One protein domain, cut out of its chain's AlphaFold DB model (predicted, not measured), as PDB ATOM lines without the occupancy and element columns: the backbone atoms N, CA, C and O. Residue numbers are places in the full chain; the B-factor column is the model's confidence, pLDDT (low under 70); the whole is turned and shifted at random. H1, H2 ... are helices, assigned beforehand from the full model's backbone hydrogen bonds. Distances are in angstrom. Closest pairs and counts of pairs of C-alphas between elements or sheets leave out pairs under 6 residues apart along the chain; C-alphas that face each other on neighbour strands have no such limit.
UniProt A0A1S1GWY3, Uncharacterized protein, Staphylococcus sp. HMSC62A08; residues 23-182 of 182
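What this domain is: This is residues 23 to 182 of the 182 residues of an uncharacterized protein of Staphylococcus sp. HMSC62A08 (UniProt A0A1S1GWY3). What shape do these helices make? H1, H8, H7 and H4 lie side by side in one row, and over one side of that row lie H2, packed on H1 and H8 at shallow tilts of 32 and 24 degrees, and the short H6, on H7. At the H4 end of the row, H3 packs on H4 and H5, and H5 packs on the ends of H4 and H7. What is it made of? The printed part has 160 residues with eight named helices, H1 to H8 in chain order, and no named strand, class all helix; H1, H2, H4, H5, H7 and H8 form a bundle, helices packed together lengthwise. How spread out is it? It is compact, with a radius of gyration of the C-alphas of 16.1 A and spans of 50 by 35 by 22 A.

Where its parts are: Where do the first helices run? H1 is residues 23 to 34, from C-alpha 23 at (125.944, 105.612, 140.734); H2 is residues 42 to 63, 31.4 A long; H3 is residues 71 to 91, 30.0 A long. Which follow? H4 is residues 97 to 111, 21.2 A long, H5 residues 115 to 125 and H6 residues 127 to 133. Which are last? H7 is residues 140 to 161, 31.2 A long, and H8 residues 164 to 181, 26.2 A long, ending at C-alpha 181 at (123.277, 97.044, 121.494).

How they stand to each other: What does H1 touch? H1 and H2 form a hairpin at a shallow tilt of 32 degrees, only just short of steep, with C-alphas 26 and 51 closest at 6.2 A. H1 touches H8, the same way at 12 degrees, C-alphas 34 and 179 being closest at 5.1 A. Where does H3 sit? With residues 77 to 85 alone it touches H5 at a steep tilt of 63 degrees, C-alphas 81 and 120 being closest at 5.7 A; H3 is apart from H7. Which helix is the hub? H7 touches H4, H5, H6 and H8; its closest C-alphas to H4 are 142 and 97, 5.9 A, and to H8 155 and 167, 5.9 A. Are the helices' backbones in range? Every O i to N i+4 pair is within hydrogen-bond range in H1, H2, H5, H6 and H8, against 16 of 17 in H3, 9 of 11 in H4 and 17 of 18 in H7.

The domain as a whole: How large is it? The two C-alphas farthest apart, those of Glu 37 and Pro 72, are 51.8 A apart. Are there cuts or long links? The printed part has no cut, and no link is long. Where is confidence low? The mean pLDDT of the printed part is 88.5, and residues 125 to 127 are under 70.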
ATOM      1  N   PHE A  23     126.569 105.398 142.052       95.38
ATOM      2  CA  PHE A  23     125.944 105.612 140.734       95.38
ATOM      3  C   PHE A  23     126.892 106.301 139.743       95.38
ATOM      4  O   PHE A  23     126.872 105.988 138.556       95.38
ATOM      5  N   ASP A  24     127.751 107.203 140.220       96.44
ATOM      6  CA  ASP A  24     128.744 107.874 139.378       96.44
ATOM      7  C   ASP A  24     129.800 106.902 138.837       96.44
ATOM      8  O   ASP A  24     130.221 107.032 137.688       96.44
ATOM      9  N   GLU A  25     130.203 105.899 139.618       96.75
ATOM     10  CA  GLU A  25     131.089 104.837 139.132       96.75
ATOM     11  C   GLU A  25     130.410 103.968 138.069       96.75
ATOM     12  O   GLU A  25     131.033 103.669 137.049       96.75
ATOM     13  N   ILE A  26     129.129 103.628 138.251       97.12
ATOM     14  CA  ILE A  26     128.347 102.890 137.244       97.12
ATOM     15  C   ILE A  26     128.264 103.699 135.943       97.12
ATOM     16  O   ILE A  26     128.579 103.177 134.874       97.12
ATOM     17  N   LYS A  27     127.924 104.995 136.029       97.12
ATOM     18  CA  LYS A  27     127.900 105.930 134.886       97.12
ATOM     19  C   LYS A  27     129.238 105.949 134.141       97.12
ATOM     20  O   LYS A  27     129.269 105.859 132.916       97.12
ATOM     21  N   GLN A  28     130.352 106.042 134.869       97.25
ATOM     22  CA  GLN A  28     131.690 106.037 134.272       97.25
ATOM     23  C   GLN A  28     132.014 104.719 133.568       97.25
ATOM     24  O   GLN A  28     132.649 104.731 132.515       97.25
ATOM     25  N   ASP A  29     131.614 103.588 134.140       97.06
ATOM     26  CA  ASP A  29     131.859 102.279 133.544       97.06
ATOM     27  C   ASP A  29     131.006 102.057 132.286       97.06
ATOM     28  O   ASP A  29     131.531 101.572 131.281       97.06
ATOM     29  N   ILE A  30     129.748 102.511 132.280       96.38
ATOM     30  CA  ILE A  30     128.901 102.540 131.076       96.38
ATOM     31  C   ILE A  30     129.547 103.397 129.982       96.38
ATOM     32  O   ILE A  30     129.631 102.969 128.832       96.38
ATOM     33  N   GLU A  31     130.056 104.583 130.319       95.75
ATOM     34  CA  GLU A  31     130.699 105.464 129.341       95.75
ATOM     35  C   GLU A  31     131.972 104.839 128.745       95.75
ATOM     36  O   GLU A  31     132.188 104.894 127.532       95.75
ATOM     37  N   LYS A  32     132.784 104.153 129.560       94.81
ATOM     38  CA  LYS A  32     133.931 103.374 129.060       94.81
ATOM     39  C   LYS A  32     133.487 102.276 128.095       94.81
ATOM     40  O   LYS A  32     134.131 102.078 127.066       94.81
ATOM     41  N   LEU A  33     132.388 101.579 128.398       94.38
ATOM     42  CA  LEU A  33     131.842 100.541 127.523       94.38
ATOM     43  C   LEU A  33     131.342 101.126 126.192       94.38
ATOM     44  O   LEU A  33     131.580 100.528 125.140       94.38
ATOM     45  N   LYS A  34     130.690 102.298 126.210       93.06
ATOM     46  CA  LYS A  34     130.245 103.025 125.003       93.06
ATOM     47  C   LYS A  34     131.416 103.396 124.091       93.06
ATOM     48  O   LYS A  34     131.311 103.254 122.878       93.06
ATOM     49  N   GLN A  35     132.539 103.824 124.666       91.62
ATOM     50  CA  GLN A  35     133.728 104.268 123.926       91.62
ATOM     51  C   GLN A  35     134.611 103.123 123.401       91.62
ATOM     52  O   GLN A  35     135.608 103.372 122.722       91.62
ATOM     53  N   SER A  36     134.285 101.872 123.723       88.75
ATOM     54  CA  SER A  36     135.167 100.749 123.434       88.75
ATOM     55  C   SER A  36     135.024 100.219 122.004       88.75
ATOM     56  O   SER A  36     133.946  99.802 121.589       88.75
ATOM     57  N   GLU A  37     136.137 100.165 121.263       83.31
ATOM     58  CA  GLU A  37     136.160  99.751 119.848       83.31
ATOM     59  C   GLU A  37     135.961  98.238 119.638       83.31
ATOM     60  O   GLU A  37     135.504  97.811 118.579       83.31
ATOM     61  N   ASN A  38     136.310  97.401 120.624       85.50
ATOM     62  CA  ASN A  38     136.203  95.941 120.517       85.50
ATOM     63  C   ASN A  38     135.406  95.339 121.672       85.50
ATOM     64  O   ASN A  38     135.984  94.755 122.589       85.50
ATOM     65  N   LYS A  39     134.075  95.412 121.598       81.75
ATOM     66  CA  LYS A  39     133.134  94.910 122.619       81.75
ATOM     67  C   LYS A  39     133.396  93.470 123.089       81.75
ATOM     68  O   LYS A  39     133.091  93.139 124.223       81.75
ATOM     69  N   LYS A  40     134.019  92.625 122.258       85.19
ATOM     70  CA  LYS A  40     134.300  91.210 122.568       85.19
ATOM     71  C   LYS A  40     135.643  90.963 123.265       85.19
ATOM     72  O   LYS A  40     136.025  89.807 123.432       85.19
ATOM     73  N   SER A  41     136.394  92.005 123.616       90.69
ATOM     74  CA  SER A  41     137.631  91.848 124.387       90.69
ATOM     75  C   SER A  41     137.338  91.337 125.804       90.69
ATOM     76  O   SER A  41     136.313  91.675 126.395       90.69
ATOM     77  N   ASP A  42     138.266  90.573 126.385       92.25
ATOM     78  CA  ASP A  42     138.133  90.072 127.763       92.25
ATOM     79  C   ASP A  42     137.931  91.202 128.789       92.25
ATOM     80  O   ASP A  42     137.296  91.004 129.824       92.25
ATOM     81  N   GLU A  43     138.495  92.382 128.525       92.38
ATOM     82  CA  GLU A  43     138.337  93.565 129.370       92.38
ATOM     83  C   GLU A  43     136.905  94.104 129.318       92.38
ATOM     84  O   GLU A  43     136.309  94.339 130.367       92.38
ATOM     85  N   ASN A  44     136.321  94.215 128.122       91.56
ATOM     86  CA  ASN A  44     134.948  94.684 127.965       91.56
ATOM     87  C   ASN A  44     133.926  93.686 128.495       91.56
ATOM     88  O   ASN A  44     132.973  94.104 129.136       91.56
ATOM     89  N   VAL A  45     134.146  92.382 128.310       92.69
ATOM     90  CA  VAL A  45     133.273  91.348 128.889       92.69
ATOM     91  C   VAL A  45     133.271  91.437 130.420       92.69
ATOM     92  O   VAL A  45     132.227  91.327 131.058       92.69
ATOM     93  N   LYS A  46     134.435  91.686 131.038       94.88
ATOM     94  CA  LYS A  46     134.520  91.912 132.492       94.88
ATOM     95  C   LYS A  46     133.845  93.213 132.918       94.88
ATOM     96  O   LYS A  46     133.226  93.238 133.977       94.88
ATOM     97  N   LEU A  47     133.983  94.274 132.124       95.25
ATOM     98  CA  LEU A  47     133.339  95.560 132.380       95.25
ATOM     99  C   LEU A  47     131.811  95.439 132.303       95.25
ATOM    100  O   LEU A  47     131.123  95.900 133.205       95.25
ATOM    101  N   GLU A  48     131.296  94.756 131.283       93.75
ATOM    102  CA  GLU A  48     129.876  94.454 131.109       93.75
ATOM    103  C   GLU A  48     129.328  93.678 132.313       93.75
ATOM    104  O   GLU A  48     128.353  94.097 132.934       93.75
ATOM    105  N   GLN A  49     130.013  92.603 132.720       93.88
ATOM    106  CA  GLN A  49     129.616  91.829 133.896       93.88
ATOM    107  C   GLN A  49     129.651  92.669 135.180       93.88
ATOM    108  O   GLN A  49     128.782  92.511 136.037       93.88
ATOM    109  N   LYS A  50     130.638  93.564 135.326       95.56
ATOM    110  CA  LYS A  50     130.723  94.478 136.470       95.56
ATOM    111  C   LYS A  50     129.513  95.410 136.508       95.56
ATOM    112  O   LYS A  50     128.864  95.479 137.545       95.56
ATOM    113  N   ILE A  51     129.198  96.078 135.397       95.31
ATOM    114  CA  ILE A  51     128.043  96.984 135.294       95.31
ATOM    115  C   ILE A  51     126.757  96.226 135.619       95.31
ATOM    116  O   ILE A  51     125.996  96.667 136.475       95.31
ATOM    117  N   LYS A  52     126.555  95.056 135.001       93.00
ATOM    118  CA  LYS A  52     125.379  94.210 135.226       93.00
ATOM    119  C   LYS A  52     125.211  93.840 136.701       93.00
ATOM    120  O   LYS A  52     124.128  94.016 137.249       93.00
ATOM    121  N   ASN A  53     126.277  93.368 137.349       93.94
ATOM    122  CA  ASN A  53     126.232  93.011 138.765       93.94
ATOM    123  C   ASN A  53     125.932  94.236 139.636       93.94
ATOM    124  O   ASN A  53     125.064  94.169 140.493       93.94
ATOM    125  N   SER A  54     126.587  95.372 139.381       95.38
ATOM    126  CA  SER A  54     126.359  96.594 140.160       95.38
ATOM    127  C   SER A  54     124.940  97.146 140.008       95.38
ATOM    128  O   SER A  54     124.371  97.611 140.991       95.38
ATOM    129  N   LEU A  55     124.355  97.086 138.808       94.56
ATOM    130  CA  LEU A  55     122.951  97.443 138.593       94.56
ATOM    131  C   LEU A  55     122.017  96.484 139.346       94.56
ATOM    132  O   LEU A  55     121.110  96.948 140.032       94.56
ATOM    133  N   SER A  56     122.270  95.173 139.271       92.44
ATOM    134  CA  SER A  56     121.493  94.148 139.983       92.44
ATOM    135  C   SER A  56     121.543  94.340 141.502       92.44
ATOM    136  O   SER A  56     120.495  94.373 142.143       92.44
ATOM    137  N   ASP A  57     122.734  94.535 142.076       93.75
ATOM    138  CA  ASP A  57     122.920  94.722 143.520       93.75
ATOM    139  C   ASP A  57     122.157  95.963 144.015       93.75
ATOM    140  O   ASP A  57     121.453  95.921 145.027       93.75
ATOM    141  N   TRP A  58     122.226  97.072 143.270       94.69
ATOM    142  CA  TRP A  58     121.455  98.274 143.596       94.69
ATOM    143  C   TRP A  58     119.947  98.059 143.495       94.69
ATOM    144  O   TRP A  58     119.206  98.548 144.350       94.69
ATOM    145  N   LYS A  59     119.476  97.342 142.470       92.25
ATOM    146  CA  LYS A  59     118.051  97.045 142.314       92.25
ATOM    147  C   LYS A  59     117.555  96.203 143.478       92.25
ATOM    148  O   LYS A  59     116.506  96.520 144.030       92.25
ATOM    149  N   ASP A  60     118.300  95.177 143.875       91.12
ATOM    150  CA  ASP A  60     117.959  94.340 145.023       91.12
ATOM    151  C   ASP A  60     117.927  95.134 146.330       91.12
ATOM    152  O   ASP A  60     116.935  95.066 147.061       91.12
ATOM    153  N   TYR A  61     118.949  95.956 146.579       93.19
ATOM    154  CA  TYR A  61     119.002  96.828 147.750       93.19
ATOM    155  C   TYR A  61     117.806  97.789 147.821       93.19
ATOM    156  O   TYR A  61     117.161  97.909 148.860       93.19
ATOM    157  N   LEU A  62     117.466  98.461 146.718       92.38
ATOM    158  CA  LEU A  62     116.349  99.410 146.699       92.38
ATOM    159  C   LEU A  62     114.987  98.702 146.746       92.38
ATOM    160  O   LEU A  62     114.049  99.210 147.359       92.38
ATOM    161  N   LYS A  63     114.861  97.508 146.151       89.81
ATOM    162  CA  LYS A  63     113.647  96.680 146.247       89.81
ATOM    163  C   LYS A  63     113.387  96.229 147.690       89.81
ATOM    164  O   LYS A  63     112.219  96.083 148.047       89.81
ATOM    165  N   ASP A  64     114.410  96.053 148.534       89.31
ATOM    166  CA  ASP A  64     114.252  95.642 149.943       89.31
ATOM    167  C   ASP A  64     113.404  96.609 150.787       89.31
ATOM    168  O   ASP A  64     112.796  96.183 151.776       89.31
ATOM    169  N   GLU A  65     113.321  97.887 150.399       85.44
ATOM    170  CA  GLU A  65     112.424  98.877 151.020       85.44
ATOM    171  C   GLU A  65     110.941  98.572 150.761       85.44
ATOM    172  O   GLU A  65     110.071  98.947 151.547       85.44
ATOM    173  N   PHE A  66     110.655  97.876 149.661       82.31
ATOM    174  CA  PHE A  66     109.308  97.557 149.192       82.31
ATOM    175  C   PHE A  66     108.959  96.075 149.359       82.31
ATOM    176  O   PHE A  66     107.807  95.688 149.137       82.31
ATOM    177  N   ARG A  67     109.926  95.239 149.765       85.62
ATOM    178  CA  ARG A  67     109.676  93.842 150.122       85.62
ATOM    179  C   ARG A  67     108.868  93.778 151.428       85.62
ATOM    180  O   ARG A  67     109.142  94.518 152.370       85.62
ATOM    181  N   PRO A  68     107.862  92.895 151.507       80.75
ATOM    182  CA  PRO A  68     106.975  92.795 152.663       80.75
ATOM    183  C   PRO A  68     107.699  92.336 153.939       80.75
ATOM    184  O   PRO A  68     108.351  91.291 153.965       80.75
ATOM    185  N   ASP A  69     107.480  93.058 155.040       80.94
ATOM    186  CA  ASP A  69     108.075  92.749 156.352       80.94
ATOM    187  C   ASP A  69     107.276  91.705 157.163       80.94
ATOM    188  O   ASP A  69     107.699  91.277 158.239       80.94
ATOM    189  N   ASN A  70     106.095  91.290 156.687       81.19
ATOM    190  CA  ASN A  70     105.213  90.357 157.390       81.19
ATOM    191  C   ASN A  70     104.671  89.247 156.476       81.19
ATOM    192  O   ASN A  70     104.501  89.421 155.270       81.19
ATOM    193  N   GLN A  71     104.368  88.094 157.080       81.94
ATOM    194  CA  GLN A  71     103.928  86.895 156.361       81.94
ATOM    195  C   GLN A  71     102.605  87.075 155.580       81.94
ATOM    196  O   GLN A  71     102.552  86.649 154.429       81.94
ATOM    197  N   PRO A  72     101.550  87.724 156.118       82.81
ATOM    198  CA  PRO A  72     100.319  87.948 155.353       82.81
ATOM    199  C   PRO A  72     100.518  88.773 154.074       82.81
ATOM    200  O   PRO A  72      99.903  88.499 153.043       82.81
ATOM    201  N   GLU A  73     101.372  89.793 154.123       79.25
ATOM    202  CA  GLU A  73     101.679  90.618 152.959       79.25
ATOM    203  C   GLU A  73     102.569  89.880 151.954       79.25
ATOM    204  O   GLU A  73     102.314  89.974 150.753       79.25
ATOM    205  N   LYS A  74     103.513  89.051 152.434       80.56
ATOM    206  CA  LYS A  74     104.255  88.083 151.605       80.56
ATOM    207  C   LYS A  74     103.314  87.167 150.833       80.56
ATOM    208  O   LYS A  74     103.426  87.055 149.619       80.56
ATOM    209  N   GLU A  75     102.338  86.564 151.506       81.31
ATOM    210  CA  GLU A  75     101.353  85.683 150.866       81.31
ATOM    211  C   GLU A  75     100.493  86.430 149.843       81.31
ATOM    212  O   GLU A  75     100.238  85.936 148.743       81.31
ATOM    213  N   ARG A  76     100.055  87.649 150.175       80.62
ATOM    214  CA  ARG A  76      99.271  88.474 149.252       80.62
ATOM    215  C   ARG A  76     100.064  88.819 147.994       80.62
ATOM    216  O   ARG A  76      99.526  88.676 146.898       80.62
ATOM    217  N   LEU A  77     101.297  89.298 148.144       79.50
ATOM    218  CA  LEU A  77     102.125  89.692 147.008       79.50
ATOM    219  C   LEU A  77     102.619  88.475 146.212       79.50
ATOM    220  O   LEU A  77     102.690  88.571 144.996       79.50
ATOM    221  N   SER A  78     102.841  87.321 146.848       78.31
ATOM    222  CA  SER A  78     103.161  86.048 146.175       78.31
ATOM    223  C   SER A  78     102.042  85.591 145.240       78.31
ATOM    224  O   SER A  78     102.280  85.367 144.058       78.31
ATOM    225  N   ASN A  79     100.784  85.617 145.691       80.62
ATOM    226  CA  ASN A  79      99.646  85.306 144.815       80.62
ATOM    227  C   ASN A  79      99.515  86.280 143.628       80.62
ATOM    228  O   ASN A  79      99.054  85.913 142.546       80.62
ATOM    229  N   ILE A  80      99.868  87.551 143.838       82.75
ATOM    230  CA  ILE A  80      99.888  88.556 142.772       82.75
ATOM    231  C   ILE A  80     101.050  88.280 141.810       82.75
ATOM    232  O   ILE A  80     100.850  88.360 140.600       82.75
ATOM    233  N   ASN A  81     102.220  87.923 142.338       77.88
ATOM    234  CA  ASN A  81     103.417  87.585 141.578       77.88
ATOM    235  C   ASN A  81     103.191  86.375 140.669       77.88
ATOM    236  O   ASN A  81     103.476  86.458 139.484       77.88
ATOM    237  N   ASP A  82     102.588  85.295 141.167       80.69
ATOM    238  CA  ASP A  82     102.278  84.118 140.343       80.69
ATOM    239  C   ASP A  82     101.426  84.491 139.121       80.69
ATOM    240  O   ASP A  82     101.633  83.991 138.013       80.69
ATOM    241  N   LYS A  83     100.487  85.429 139.305       81.00
ATOM    242  CA  LYS A  83      99.685  85.958 138.202       81.00
ATOM    243  C   LYS A  83     100.519  86.812 137.248       81.00
ATOM    244  O   LYS A  83     100.394  86.644 136.041       81.00
ATOM    245  N   VAL A  84     101.346  87.706 137.785       81.31
ATOM    246  CA  VAL A  84     102.267  88.543 137.005       81.31
ATOM    247  C   VAL A  84     103.181  87.663 136.151       81.31
ATOM    248  O   VAL A  84     103.182  87.809 134.935       81.31
ATOM    249  N   LYS A  85     103.877  86.695 136.755       80.00
ATOM    250  CA  LYS A  85     104.738  85.727 136.067       80.00
ATOM    251  C   LYS A  85     103.994  84.965 134.984       80.00
ATOM    252  O   LYS A  85     104.451  84.931 133.853       80.00
ATOM    253  N   SER A  86     102.808  84.436 135.289       81.50
ATOM    254  CA  SER A  86     102.001  83.742 134.284       81.50
ATOM    255  C   SER A  86     101.630  84.638 133.098       81.50
ATOM    256  O   SER A  86     101.620  84.156 131.966       81.50
ATOM    257  N   ASP A  87     101.283  85.906 133.336       78.75
ATOM    258  CA  ASP A  87     100.932  86.858 132.276       78.75
ATOM    259  C   ASP A  87     102.169  87.197 131.413       78.75
ATOM    260  O   ASP A  87     102.073  87.263 130.184       78.75
ATOM    261  N   LEU A  88     103.340  87.343 132.043       81.06
ATOM    262  CA  LEU A  88     104.621  87.595 131.378       81.06
ATOM    263  C   LEU A  88     105.087  86.381 130.562       81.06
ATOM    264  O   LEU A  88     105.313  86.506 129.361       81.06
ATOM    265  N   ASP A  89     105.149  85.192 131.163       81.88
ATOM    266  CA  ASP A  89     105.525  83.939 130.495       81.88
ATOM    267  C   ASP A  89     104.624  83.659 129.287       81.88
ATOM    268  O   ASP A  89     105.078  83.216 128.230       81.88
ATOM    269  N   ALA A  90     103.324  83.955 129.403       82.25
ATOM    270  CA  ALA A  90     102.396  83.836 128.286       82.25
ATOM    271  C   ALA A  90     102.781  84.753 127.113       82.25
ATOM    272  O   ALA A  90     102.648  84.340 125.957       82.25
ATOM    273  N   ALA A  91     103.278  85.963 127.382       83.50
ATOM    274  CA  ALA A  91     103.771  86.872 126.352       83.50
ATOM    275  C   ALA A  91     105.033  86.312 125.674       83.50
ATOM    276  O   ALA A  91     105.086  86.257 124.446       83.50
ATOM    277  N   PHE A  92     105.985  85.779 126.442       84.44
ATOM    278  CA  PHE A  92     107.224  85.171 125.929       84.44
ATOM    279  C   PHE A  92     107.042  83.786 125.271       84.44
ATOM    280  O   PHE A  92     108.010  83.132 124.896       84.44
ATOM    281  N   ASN A  93     105.810  83.328 125.039       85.06
ATOM    282  CA  ASN A  93     105.549  82.157 124.191       85.06
ATOM    283  C   ASN A  93     105.390  82.506 122.699       85.06
ATOM    284  O   ASN A  93     105.254  81.611 121.858       85.06
ATOM    285  N   TYR A  94     105.379  83.793 122.345       84.31
ATOM    286  CA  TYR A  94     105.185  84.244 120.968       84.31
ATOM    287  C   TYR A  94     106.506  84.611 120.290       84.31
ATOM    288  O   TYR A  94     107.354  85.272 120.867       84.31
ATOM    289  N   LYS A  95     106.641  84.236 119.012       79.44
ATOM    290  CA  LYS A  95     107.820  84.522 118.172       79.44
ATOM    291  C   LYS A  95     107.744  85.865 117.427       79.44
ATOM    292  O   LYS A  95     108.341  86.004 116.370       79.44
ATOM    293  N   ASP A  96     106.936  86.798 117.917       85.00
ATOM    294  CA  ASP A  96     106.686  88.094 117.279       85.00
ATOM    295  C   ASP A  96     106.804  89.190 118.339       85.00
ATOM    296  O   ASP A  96     105.968  89.261 119.245       85.00
ATOM    297  N   GLY A  97     107.827  90.042 118.219       83.75
ATOM    298  CA  GLY A  97     108.109  91.116 119.174       83.75
ATOM    299  C   GLY A  97     106.954  92.091 119.369       83.75
ATOM    300  O   GLY A  97     106.640  92.450 120.505       83.75
ATOM    301  N   ALA A  98     106.253  92.471 118.298       86.31
ATOM    302  CA  ALA A  98     105.096  93.359 118.401       86.31
ATOM    303  C   ALA A  98     103.964  92.703 119.193       86.31
ATOM    304  O   ALA A  98     103.297  93.352 120.004       86.31
ATOM    305  N   LYS A  99     103.778  91.394 119.003       87.94
ATOM    306  CA  LYS A  99     102.799  90.631 119.770       87.94
ATOM    307  C   LYS A  99     103.182  90.525 121.243       87.94
ATOM    308  O   LYS A  99     102.306  90.751 122.078       87.94
ATOM    309  N   VAL A 100     104.449  90.249 121.565       88.06
ATOM    310  CA  VAL A 100     104.937  90.233 122.957       88.06
ATOM    311  C   VAL A 100     104.657  91.580 123.627       88.06
ATOM    312  O   VAL A 100     103.949  91.617 124.629       88.06
ATOM    313  N   MET A 101     105.084  92.693 123.021       89.94
ATOM    314  CA  MET A 101     104.839  94.040 123.560       89.94
ATOM    315  C   MET A 101     103.342  94.319 123.781       89.94
ATOM    316  O   MET A 101     102.946  94.814 124.835       89.94
ATOM    317  N   SER A 102     102.484  93.932 122.829       89.75
ATOM    318  CA  SER A 102     101.029  94.120 122.949       89.75
ATOM    319  C   SER A 102     100.389  93.336 124.102       89.75
ATOM    320  O   SER A 102      99.353  93.751 124.620       89.75
ATOM    321  N   LEU A 103     100.991  92.210 124.503       88.88
ATOM    322  CA  LEU A 103     100.531  91.374 125.615       88.88
ATOM    323  C   LEU A 103     101.074  91.851 126.964       88.88
ATOM    324  O   LEU A 103     100.404  91.669 127.978       88.88
ATOM    325  N   LEU A 104     102.242  92.493 126.970       88.75
ATOM    326  CA  LEU A 104     102.831  93.103 128.162       88.75
ATOM    327  C   LEU A 104     102.143  94.424 128.543       88.75
ATOM    328  O   LEU A 104     101.944  94.694 129.727       88.75
ATOM    329  N   GLU A 105     101.724  95.239 127.566       91.00
ATOM    330  CA  GLU A 105     101.115  96.557 127.818       91.00
ATOM    331  C   GLU A 105      99.941  96.520 128.827       91.00
ATOM    332  O   GLU A 105      99.934  97.329 129.758       91.00
ATOM    333  N   PRO A 106      98.963  95.590 128.741       89.69
ATOM    334  CA  PRO A 106      97.884  95.500 129.724       89.69
ATOM    335  C   PRO A 106      98.360  95.265 131.163       89.69
ATOM    336  O   PRO A 106      97.732  95.781 132.092       89.69
ATOM    337  N   ALA A 107      99.449  94.513 131.365       88.06
ATOM    338  CA  ALA A 107     100.004  94.260 132.693       88.06
ATOM    339  C   ALA A 107     100.549  95.558 133.308       88.06
ATOM    340  O   ALA A 107     100.199  95.890 134.443       88.06
ATOM    341  N   TYR A 108     101.295  96.349 132.535       89.88
ATOM    342  CA  TYR A 108     101.780  97.663 132.968       89.88
ATOM    343  C   TYR A 108     100.646  98.660 133.223       89.88
ATOM    344  O   TYR A 108     100.622  99.319 134.262       89.88
ATOM    345  N   GLN A 109      99.649  98.727 132.335       90.38
ATOM    346  CA  GLN A 109      98.475  99.591 132.525       90.38
ATOM    347  C   GLN A 109      97.678  99.228 133.781       90.38
ATOM    348  O   GLN A 109      97.105 100.098 134.441       90.38
ATOM    349  N   ARG A 110      97.635  97.938 134.131       88.81
ATOM    350  CA  ARG A 110      97.062  97.489 135.397       88.81
ATOM    351  C   ARG A 110      97.930  97.906 136.582       88.81
ATOM    352  O   ARG A 110      97.365  98.370 137.568       88.81
ATOM    353  N   GLY A 111      99.252  97.783 136.477       88.25
ATOM    354  CA  GLY A 111     100.201  98.188 137.519       88.25
ATOM    355  C   GLY A 111     100.032  99.640 137.966       88.25
ATOM    356  O   GLY A 111     100.010  99.898 139.165       88.25
ATOM    357  N   LYS A 112      99.772 100.557 137.025       89.19
ATOM    358  CA  LYS A 112      99.487 101.978 137.317       89.19
ATOM    359  C   LYS A 112      98.178 102.206 138.091       89.19
ATOM    360  O   LYS A 112      97.992 103.214 138.762       89.19
ATOM    361  N   ARG A 113      97.215 101.280 137.995       88.25
ATOM    362  CA  ARG A 113      95.897 101.389 138.660       88.25
ATOM    363  C   ARG A 113      95.827 100.634 139.984       88.25
ATOM    364  O   ARG A 113      95.071 101.018 140.872       88.25
ATOM    365  N   ASP A 114      96.558  99.533 140.084       88.50
ATOM    366  CA  ASP A 114      96.583  98.611 141.216       88.50
ATOM    367  C   ASP A 114      98.011  98.597 141.775       88.50
ATOM    368  O   ASP A 114      98.836  97.790 141.361       88.50
ATOM    369  N   LEU A 115      98.317  99.527 142.689       84.94
ATOM    370  CA  LEU A 115      99.682  99.743 143.194       84.94
ATOM    371  C   LEU A 115     100.341  98.467 143.759       84.94
ATOM    372  O   LEU A 115     101.509  98.239 143.458       84.94
ATOM    373  N   PRO A 116      99.647  97.594 144.523       83.50
ATOM    374  CA  PRO A 116     100.204  96.295 144.912       83.50
ATOM    375  C   PRO A 116     100.583  95.404 143.723       83.50
ATOM    376  O   PRO A 116     101.609  94.733 143.771       83.50
ATOM    377  N   TYR A 117      99.779  95.407 142.653       86.19
ATOM    378  CA  TYR A 117     100.110  94.704 141.411       86.19
ATOM    379  C   TYR A 117     101.313  95.333 140.712       86.19
ATOM    380  O   TYR A 117     102.203  94.609 140.288       86.19
ATOM    381  N   GLY A 118     101.365  96.665 140.617       88.31
ATOM    382  CA  GLY A 118     102.497  97.377 140.026       88.31
ATOM    383  C   GLY A 118     103.804  97.129 140.777       88.31
ATOM    384  O   GLY A 118     104.829  96.882 140.154       88.31
ATOM    385  N   ARG A 119     103.765  97.119 142.115       84.38
ATOM    386  CA  ARG A 119     104.940  96.827 142.949       84.38
ATOM    387  C   ARG A 119     105.418  95.399 142.761       84.38
ATOM    388  O   ARG A 119     106.611  95.186 142.600       84.38
ATOM    389  N   ALA A 120     104.495  94.437 142.731       84.00
ATOM    390  CA  ALA A 120     104.844  93.067 142.385       84.00
ATOM    391  C   ALA A 120     105.471  93.015 140.982       84.00
ATOM    392  O   ALA A 120     106.538  92.444 140.824       84.00
ATOM    393  N   LEU A 121     104.877  93.683 139.989       85.81
ATOM    394  CA  LEU A 121     105.445  93.757 138.645       85.81
ATOM    395  C   LEU A 121     106.902  94.244 138.688       85.81
ATOM    396  O   LEU A 121     107.777  93.480 138.322       85.81
ATOM    397  N   ILE A 122     107.202  95.411 139.260       86.62
ATOM    398  CA  ILE A 122     108.582  95.933 139.319       86.62
ATOM    399  C   ILE A 122     109.549  95.047 140.118       86.62
ATOM    400  O   ILE A 122     110.691  94.851 139.704       86.62
ATOM    401  N   ILE A 123     109.128  94.500 141.261       79.75
ATOM    402  CA  ILE A 123     110.014  93.674 142.093       79.75
ATOM    403  C   ILE A 123     110.400  92.378 141.358       79.75
ATOM    404  O   ILE A 123     111.554  91.963 141.456       79.75
ATOM    405  N   TYR A 124     109.476  91.781 140.596       72.69
ATOM    406  CA  TYR A 124     109.652  90.461 139.972       72.69
ATOM    407  C   TYR A 124     110.033  90.493 138.496       72.69
ATOM    408  O   TYR A 124     110.569  89.513 137.989       72.69
ATOM    409  N   SER A 125     109.723  91.576 137.788       65.06
ATOM    410  CA  SER A 125     109.784  91.617 136.330       65.06
ATOM    411  C   SER A 125     110.993  92.360 135.779       65.06
ATOM    412  O   SER A 125     111.096  92.491 134.568       65.06
ATOM    413  N   ASP A 126     111.849  92.931 136.622       67.56
ATOM    414  CA  ASP A 126     112.830  93.900 136.134       67.56
ATOM    415  C   ASP A 126     114.083  93.232 135.541       67.56
ATOM    416  O   ASP A 126     114.294  93.307 134.335       67.56
ATOM    417  N   ASP A 127     114.873  92.507 136.335       66.06
ATOM    418  CA  ASP A 127     116.178  92.014 135.867       66.06
ATOM    419  C   ASP A 127     116.066  90.824 134.912       66.06
ATOM    420  O   ASP A 127     116.543  90.885 133.777       66.06
ATOM    421  N   ASP A 128     115.353  89.773 135.321       71.19
ATOM    422  CA  ASP A 128     115.250  88.547 134.527       71.19
ATOM    423  C   ASP A 128     114.551  88.778 133.181       71.19
ATOM    424  O   ASP A 128     114.879  88.133 132.187       71.19
ATOM    425  N   ILE A 129     113.597  89.708 133.106       78.00
ATOM    426  CA  ILE A 129     112.831  89.920 131.873       78.00
ATOM    427  C   ILE A 129     113.573  90.816 130.899       78.00
ATOM    428  O   ILE A 129     113.584  90.513 129.705       78.00
ATOM    429  N   VAL A 130     114.199  91.895 131.375       84.00
ATOM    430  CA  VAL A 130     115.025  92.740 130.506       84.00
ATOM    431  C   VAL A 130     116.196  91.920 129.964       84.00
ATOM    432  O   VAL A 130     116.483  91.985 128.768       84.00
ATOM    433  N   ASP A 131     116.816  91.070 130.786       83.44
ATOM    434  CA  ASP A 131     117.869  90.164 130.329       83.44
ATOM    435  C   ASP A 131     117.377  89.095 129.351       83.44
ATOM    436  O   ASP A 131     118.031  88.858 128.331       83.44
ATOM    437  N   ASN A 132     116.219  88.481 129.610       84.06
ATOM    438  CA  ASN A 132     115.614  87.541 128.668       84.06
ATOM    439  C   ASN A 132     115.305  88.229 127.332       84.06
ATOM    440  O   ASN A 132     115.623  87.684 126.276       84.06
ATOM    441  N   ALA A 133     114.757  89.447 127.362       87.62
ATOM    442  CA  ALA A 133     114.425  90.222 126.171       87.62
ATOM    443  C   ALA A 133     115.644  90.523 125.289       87.62
ATOM    444  O   ALA A 133     115.500  90.536 124.068       87.62
ATOM    445  N   LYS A 134     116.847  90.688 125.867       89.69
ATOM    446  CA  LYS A 134     118.080  90.959 125.101       89.69
ATOM    447  C   LYS A 134     118.436  89.863 124.093       89.69
ATOM    448  O   LYS A 134     119.115  90.144 123.109       89.69
ATOM    449  N   ASN A 135     117.991  88.626 124.326       88.81
ATOM    450  CA  ASN A 135     118.379  87.456 123.531       88.81
ATOM    451  C   ASN A 135     117.185  86.570 123.127       88.81
ATOM    452  O   ASN A 135     117.374  85.402 122.789       88.81
ATOM    453  N   PHE A 136     115.956  87.086 123.205       88.88
ATOM    454  CA  PHE A 136     114.748  86.268 123.082       88.88
ATOM    455  C   PHE A 136     114.432  85.844 121.636       88.88
ATOM    456  O   PHE A 136     114.071  84.694 121.377       88.88
ATOM    457  N   PHE A 137     114.571  86.766 120.689       89.50
ATOM    458  CA  PHE A 137     114.417  86.550 119.256       89.50
ATOM    459  C   PHE A 137     115.771  86.328 118.578       89.50
ATOM    460  O   PHE A 137     116.817  86.760 119.062       89.50
ATOM    461  N   ASP A 138     115.741  85.736 117.381       88.38
ATOM    462  CA  ASP A 138     116.924  85.631 116.516       88.38
ATOM    463  C   ASP A 138     117.368  87.006 115.968       88.38
ATOM    464  O   ASP A 138     118.493  87.164 115.492       88.38
ATOM    465  N   SER A 139     116.480  88.007 115.998       90.88
ATOM    466  CA  SER A 139     116.744  89.363 115.517       90.88
ATOM    467  C   SER A 139     117.215  90.274 116.650       90.88
ATOM    468  O   SER A 139     116.460  90.554 117.582       90.88
ATOM    469  N   SER A 140     118.439  90.797 116.519       90.69
ATOM    470  CA  SER A 140     118.982  91.802 117.445       90.69
ATOM    471  C   SER A 140     118.082  93.037 117.537       90.69
ATOM    472  O   SER A 140     117.782  93.480 118.638       90.69
ATOM    473  N   ASP A 141     117.579  93.542 116.405       91.50
ATOM    474  CA  ASP A 141     116.693  94.713 116.364       91.50
ATOM    475  C   ASP A 141     115.360  94.476 117.097       91.50
ATOM    476  O   ASP A 141     114.772  95.408 117.648       91.50
ATOM    477  N   GLU A 142     114.820  93.252 117.061       91.62
ATOM    478  CA  GLU A 142     113.599  92.915 117.806       91.62
ATOM    479  C   GLU A 142     113.870  92.808 119.307       91.62
ATOM    480  O   GLU A 142     113.057  93.285 120.102       91.62
ATOM    481  N   ASN A 143     115.016  92.241 119.689       92.75
ATOM    482  CA  ASN A 143     115.455  92.150 121.082       92.75
ATOM    483  C   ASN A 143     115.702  93.527 121.695       92.75
ATOM    484  O   ASN A 143     115.204  93.810 122.781       92.75
ATOM    485  N   GLU A 144     116.411  94.396 120.976       94.12
ATOM    486  CA  GLU A 144     116.664  95.781 121.375       94.12
ATOM    487  C   GLU A 144     115.343  96.517 121.624       94.12
ATOM    488  O   GLU A 144     115.117  97.054 122.710       94.12
ATOM    489  N   LYS A 145     114.411  96.468 120.662       93.88
ATOM    490  CA  LYS A 145     113.089  97.102 120.801       93.88
ATOM    491  C   LYS A 145     112.307  96.573 121.995       93.88
ATOM    492  O   LYS A 145     111.684  97.363 122.702       93.88
ATOM    493  N   LEU A 146     112.304  95.257 122.206       92.25
ATOM    494  CA  LEU A 146     111.586  94.647 123.319       92.25
ATOM    495  C   LEU A 146     112.213  95.041 124.663       92.25
ATOM    496  O   LEU A 146     111.484  95.439 125.569       92.25
ATOM    497  N   ALA A 147     113.538  94.974 124.788       92.94
ATOM    498  CA  ALA A 147     114.238  95.334 126.016       92.94
ATOM    499  C   ALA A 147     114.027  96.818 126.368       92.94
ATOM    500  O   ALA A 147     113.678  97.129 127.507       92.94
ATOM    501  N   HIS A 148     114.122  97.724 125.385       94.50
ATOM    502  CA  HIS A 148     113.814  99.141 125.596       94.50
ATOM    503  C   HIS A 148     112.356  99.373 125.975       94.50
ATOM    504  O   HIS A 148     112.088 100.148 126.888       94.50
ATOM    505  N   PHE A 149     111.413  98.691 125.318       93.69
ATOM    506  CA  PHE A 149     109.997  98.792 125.662       93.69
ATOM    507  C   PHE A 149     109.747  98.416 127.127       93.69
ATOM    508  O   PHE A 149     109.077  99.157 127.842       93.69
ATOM    509  N   ILE A 150     110.288  97.284 127.582       91.62
ATOM    510  CA  ILE A 150     110.101  96.800 128.956       91.62
ATOM    511  C   ILE A 150     110.695  97.792 129.953       91.62
ATOM    512  O   ILE A 150     110.028  98.167 130.916       91.62
ATOM    513  N   LEU A 151     111.906  98.277 129.691       92.81
ATOM    514  CA  LEU A 151     112.580  99.199 130.592       92.81
ATOM    515  C   LEU A 151     111.902 100.575 130.648       92.81
ATOM    516  O   LEU A 151     111.742 101.131 131.732       92.81
ATOM    517  N   ASP A 152     111.412 101.090 129.518       94.69
ATOM    518  CA  ASP A 152     110.612 102.319 129.484       94.69
ATOM    519  C   ASP A 152     109.339 102.176 130.321       94.69
ATOM    520  O   ASP A 152     108.987 103.071 131.091       94.69
ATOM    521  N   LYS A 153     108.674 101.019 130.242       93.00
ATOM    522  CA  LYS A 153     107.496 100.734 131.069       93.00
ATOM    523  C   LYS A 153     107.836 100.568 132.546       93.00
ATOM    524  O   LYS A 153     107.053 101.020 133.384       93.00
ATOM    525  N   ASN A 154     108.987  99.983 132.871       92.19
ATOM    526  CA  ASN A 154     109.471  99.893 134.247       92.19
ATOM    527  C   ASN A 154     109.767 101.286 134.818       92.19
ATOM    528  O   ASN A 154     109.369 101.553 135.951       92.19
ATOM    529  N   ILE A 155     110.378 102.191 134.043       93.62
ATOM    530  CA  ILE A 155     110.616 103.590 134.441       93.62
ATOM    531  C   ILE A 155     109.286 104.307 134.680       93.62
ATOM    532  O   ILE A 155     109.070 104.821 135.775       93.62
ATOM    533  N   GLU A 156     108.375 104.292 133.699       93.62
ATOM    534  CA  GLU A 156     107.064 104.951 133.808       93.62
ATOM    535  C   GLU A 156     106.277 104.483 135.039       93.62
ATOM    536  O   GLU A 156     105.620 105.279 135.703       93.62
ATOM    537  N   LEU A 157     106.290 103.178 135.316       92.06
ATOM    538  CA  LEU A 157     105.590 102.618 136.466       92.06
ATOM    539  C   LEU A 157     106.308 102.961 137.779       92.06
ATOM    540  O   LEU A 157     105.651 103.274 138.770       92.06
ATOM    541  N   SER A 158     107.642 102.930 137.791       92.06
ATOM    542  CA  SER A 158     108.452 103.222 138.978       92.06
ATOM    543  C   SER A 158     108.351 104.677 139.422       92.06
ATOM    544  O   SER A 158     108.327 104.918 140.625       92.06
ATOM    545  N   GLU A 159     108.196 105.624 138.491       92.69
ATOM    546  CA  GLU A 159     107.929 107.041 138.799       92.69
ATOM    547  C   GLU A 159     106.658 107.241 139.646       92.69
ATOM    548  O   GLU A 159     106.530 108.245 140.346       92.69
ATOM    549  N   GLU A 160     105.720 106.288 139.623       88.44
ATOM    550  CA  GLU A 160     104.494 106.341 140.423       88.44
ATOM    551  C   GLU A 160     104.608 105.601 141.770       88.44
ATOM    552  O   GLU A 160     103.864 105.921 142.704       88.44
ATOM    553  N   ILE A 161     105.470 104.578 141.879       88.00
ATOM    554  CA  ILE A 161     105.366 103.573 142.958       88.00
ATOM    555  C   ILE A 161     106.666 103.235 143.700       88.00
ATOM    556  O   ILE A 161     106.568 102.584 144.749       88.00
ATOM    557  N   MET A 162     107.825 103.641 143.174       89.88
ATOM    558  CA  MET A 162     109.165 103.374 143.718       89.88
ATOM    559  C   MET A 162     109.854 104.679 144.158       89.88
ATOM    560  O   MET A 162     109.281 105.761 144.051       89.88
ATOM    561  N   SER A 163     111.073 104.582 144.700       91.81
ATOM    562  CA  SER A 163     111.890 105.742 145.071       91.81
ATOM    563  C   SER A 163     112.529 106.420 143.851       91.81
ATOM    564  O   SER A 163     112.772 105.778 142.827       91.81
ATOM    565  N   ASP A 164     112.859 107.710 143.983       94.69
ATOM    566  CA  ASP A 164     113.573 108.467 142.942       94.69
ATOM    567  C   ASP A 164     114.923 107.814 142.588       94.69
ATOM    568  O   ASP A 164     115.275 107.731 141.411       94.69
ATOM    569  N   ASP A 165     115.634 107.272 143.585       94.56
ATOM    570  CA  ASP A 165     116.893 106.536 143.393       94.56
ATOM    571  C   ASP A 165     116.690 105.292 142.508       94.56
ATOM    572  O   ASP A 165     117.522 104.996 141.650       94.56
ATOM    573  N   PHE A 166     115.565 104.579 142.659       93.88
ATOM    574  CA  PHE A 166     115.246 103.424 141.815       93.88
ATOM    575  C   PHE A 166     114.944 103.853 140.376       93.88
ATOM    576  O   PHE A 166     115.386 103.214 139.423       93.88
ATOM    577  N   VAL A 167     114.241 104.973 140.196       94.56
ATOM    578  CA  VAL A 167     113.983 105.545 138.867       94.56
ATOM    579  C   VAL A 167     115.286 105.987 138.190       94.56
ATOM    580  O   VAL A 167     115.463 105.746 136.993       94.56
ATOM    581  N   GLU A 168     116.204 106.627 138.920       95.81
ATOM    582  CA  GLU A 168     117.524 106.992 138.390       95.81
ATOM    583  C   GLU A 168     118.325 105.747 137.989       95.81
ATOM    584  O   GLU A 168     118.914 105.718 136.907       95.81
ATOM    585  N   LEU A 169     118.277 104.687 138.797       95.25
ATOM    586  CA  LEU A 169     118.927 103.417 138.488       95.25
ATOM    587  C   LEU A 169     118.390 102.770 137.204       95.25
ATOM    588  O   LEU A 169     119.177 102.313 136.380       95.25
ATOM    589  N   LEU A 170     117.071 102.771 136.985       94.44
ATOM    590  CA  LEU A 170     116.487 102.260 135.738       94.44
ATOM    591  C   LEU A 170     116.891 103.098 134.516       94.44
ATOM    592  O   LEU A 170     117.079 102.562 133.425       94.44
ATOM    593  N   LYS A 171     117.067 104.414 134.686       95.69
ATOM    594  CA  LYS A 171     117.601 105.284 133.626       95.69
ATOM    595  C   LYS A 171     119.055 104.927 133.300       95.69
ATOM    596  O   LYS A 171     119.414 104.914 132.126       95.69
ATOM    597  N   LEU A 172     119.861 104.560 134.299       95.69
ATOM    598  CA  LEU A 172     121.213 104.032 134.077       95.69
ATOM    599  C   LEU A 172     121.219 102.676 133.386       95.69
ATOM    600  O   LEU A 172     122.019 102.466 132.479       95.69
ATOM    601  N   ASP A 173     120.310 101.781 133.764       94.25
ATOM    602  CA  ASP A 173     120.147 100.502 133.075       94.25
ATOM    603  C   ASP A 173     119.777 100.716 131.598       94.25
ATOM    604  O   ASP A 173     120.262 100.013 130.714       94.25
ATOM    605  N   LYS A 174     119.013 101.775 131.288       94.38
ATOM    606  CA  LYS A 174     118.678 102.129 129.903       94.38
ATOM    607  C   LYS A 174     119.896 102.609 129.129       94.38
ATOM    608  O   LYS A 174     120.107 102.176 128.001       94.38
ATOM    609  N   GLU A 175     120.723 103.448 129.740       95.38
ATOM    610  CA  GLU A 175     121.984 103.872 129.130       95.38
ATOM    611  C   GLU A 175     122.969 102.714 128.927       95.38
ATOM    612  O   GLU A 175     123.744 102.718 127.965       95.38
ATOM    613  N   TYR A 176     122.966 101.738 129.836       94.81
ATOM    614  CA  TYR A 176     123.719 100.501 129.681       94.81
ATOM    615  C   TYR A 176     123.170  99.658 128.525       94.81
ATOM    616  O   TYR A 176     123.948  99.169 127.710       94.81
ATOM    617  N   LEU A 177     121.846  99.542 128.405       93.69
ATOM    618  CA  LEU A 177     121.187  98.837 127.308       93.69
ATOM    619  C   LEU A 177     121.547  99.447 125.946       93.69
ATOM    620  O   LEU A 177     121.929  98.713 125.035       93.69
ATOM    621  N   ASP A 178     121.535 100.780 125.846       93.44
ATOM    622  CA  ASP A 178     122.010 101.496 124.658       93.44
ATOM    623  C   ASP A 178     123.474 101.125 124.352       93.44
ATOM    624  O   ASP A 178     123.850 100.895 123.206       93.44
ATOM    625  N   ALA A 179     124.337 101.054 125.371       92.19
ATOM    626  CA  ALA A 179     125.751 100.703 125.205       92.19
ATOM    627  C   ALA A 179     125.986  99.234 124.812       92.19
ATOM    628  O   ALA A 179     127.034  98.927 124.235       92.19
ATOM    629  N   TYR A 180     125.053  98.348 125.168       90.19
ATOM    630  CA  TYR A 180     125.092  96.915 124.893       90.19
ATOM    631  C   TYR A 180     124.738  96.596 123.434       90.19
ATOM    632  O   TYR A 180     125.402  95.765 122.817       90.19
ATOM    633  N   PHE A 181     123.719  97.262 122.878       89.56
ATOM    634  CA  PHE A 181     123.277  97.044 121.494       89.56
ATOM    635  C   PHE A 181     124.052  97.857 120.441       89.56
ATOM    636  O   PHE A 181     124.035  97.478 119.269       89.56
ATOM    637  N   ASN A 182     124.754  98.927 120.846       79.69
ATOM    638  CA  ASN A 182     125.684  99.693 119.995       79.69
ATOM    639  C   ASN A 182     127.038  98.993 119.800       79.69
ATOM    640  O   ASN A 182     127.482  98.886 118.635       79.69
TER     641      ASN A 182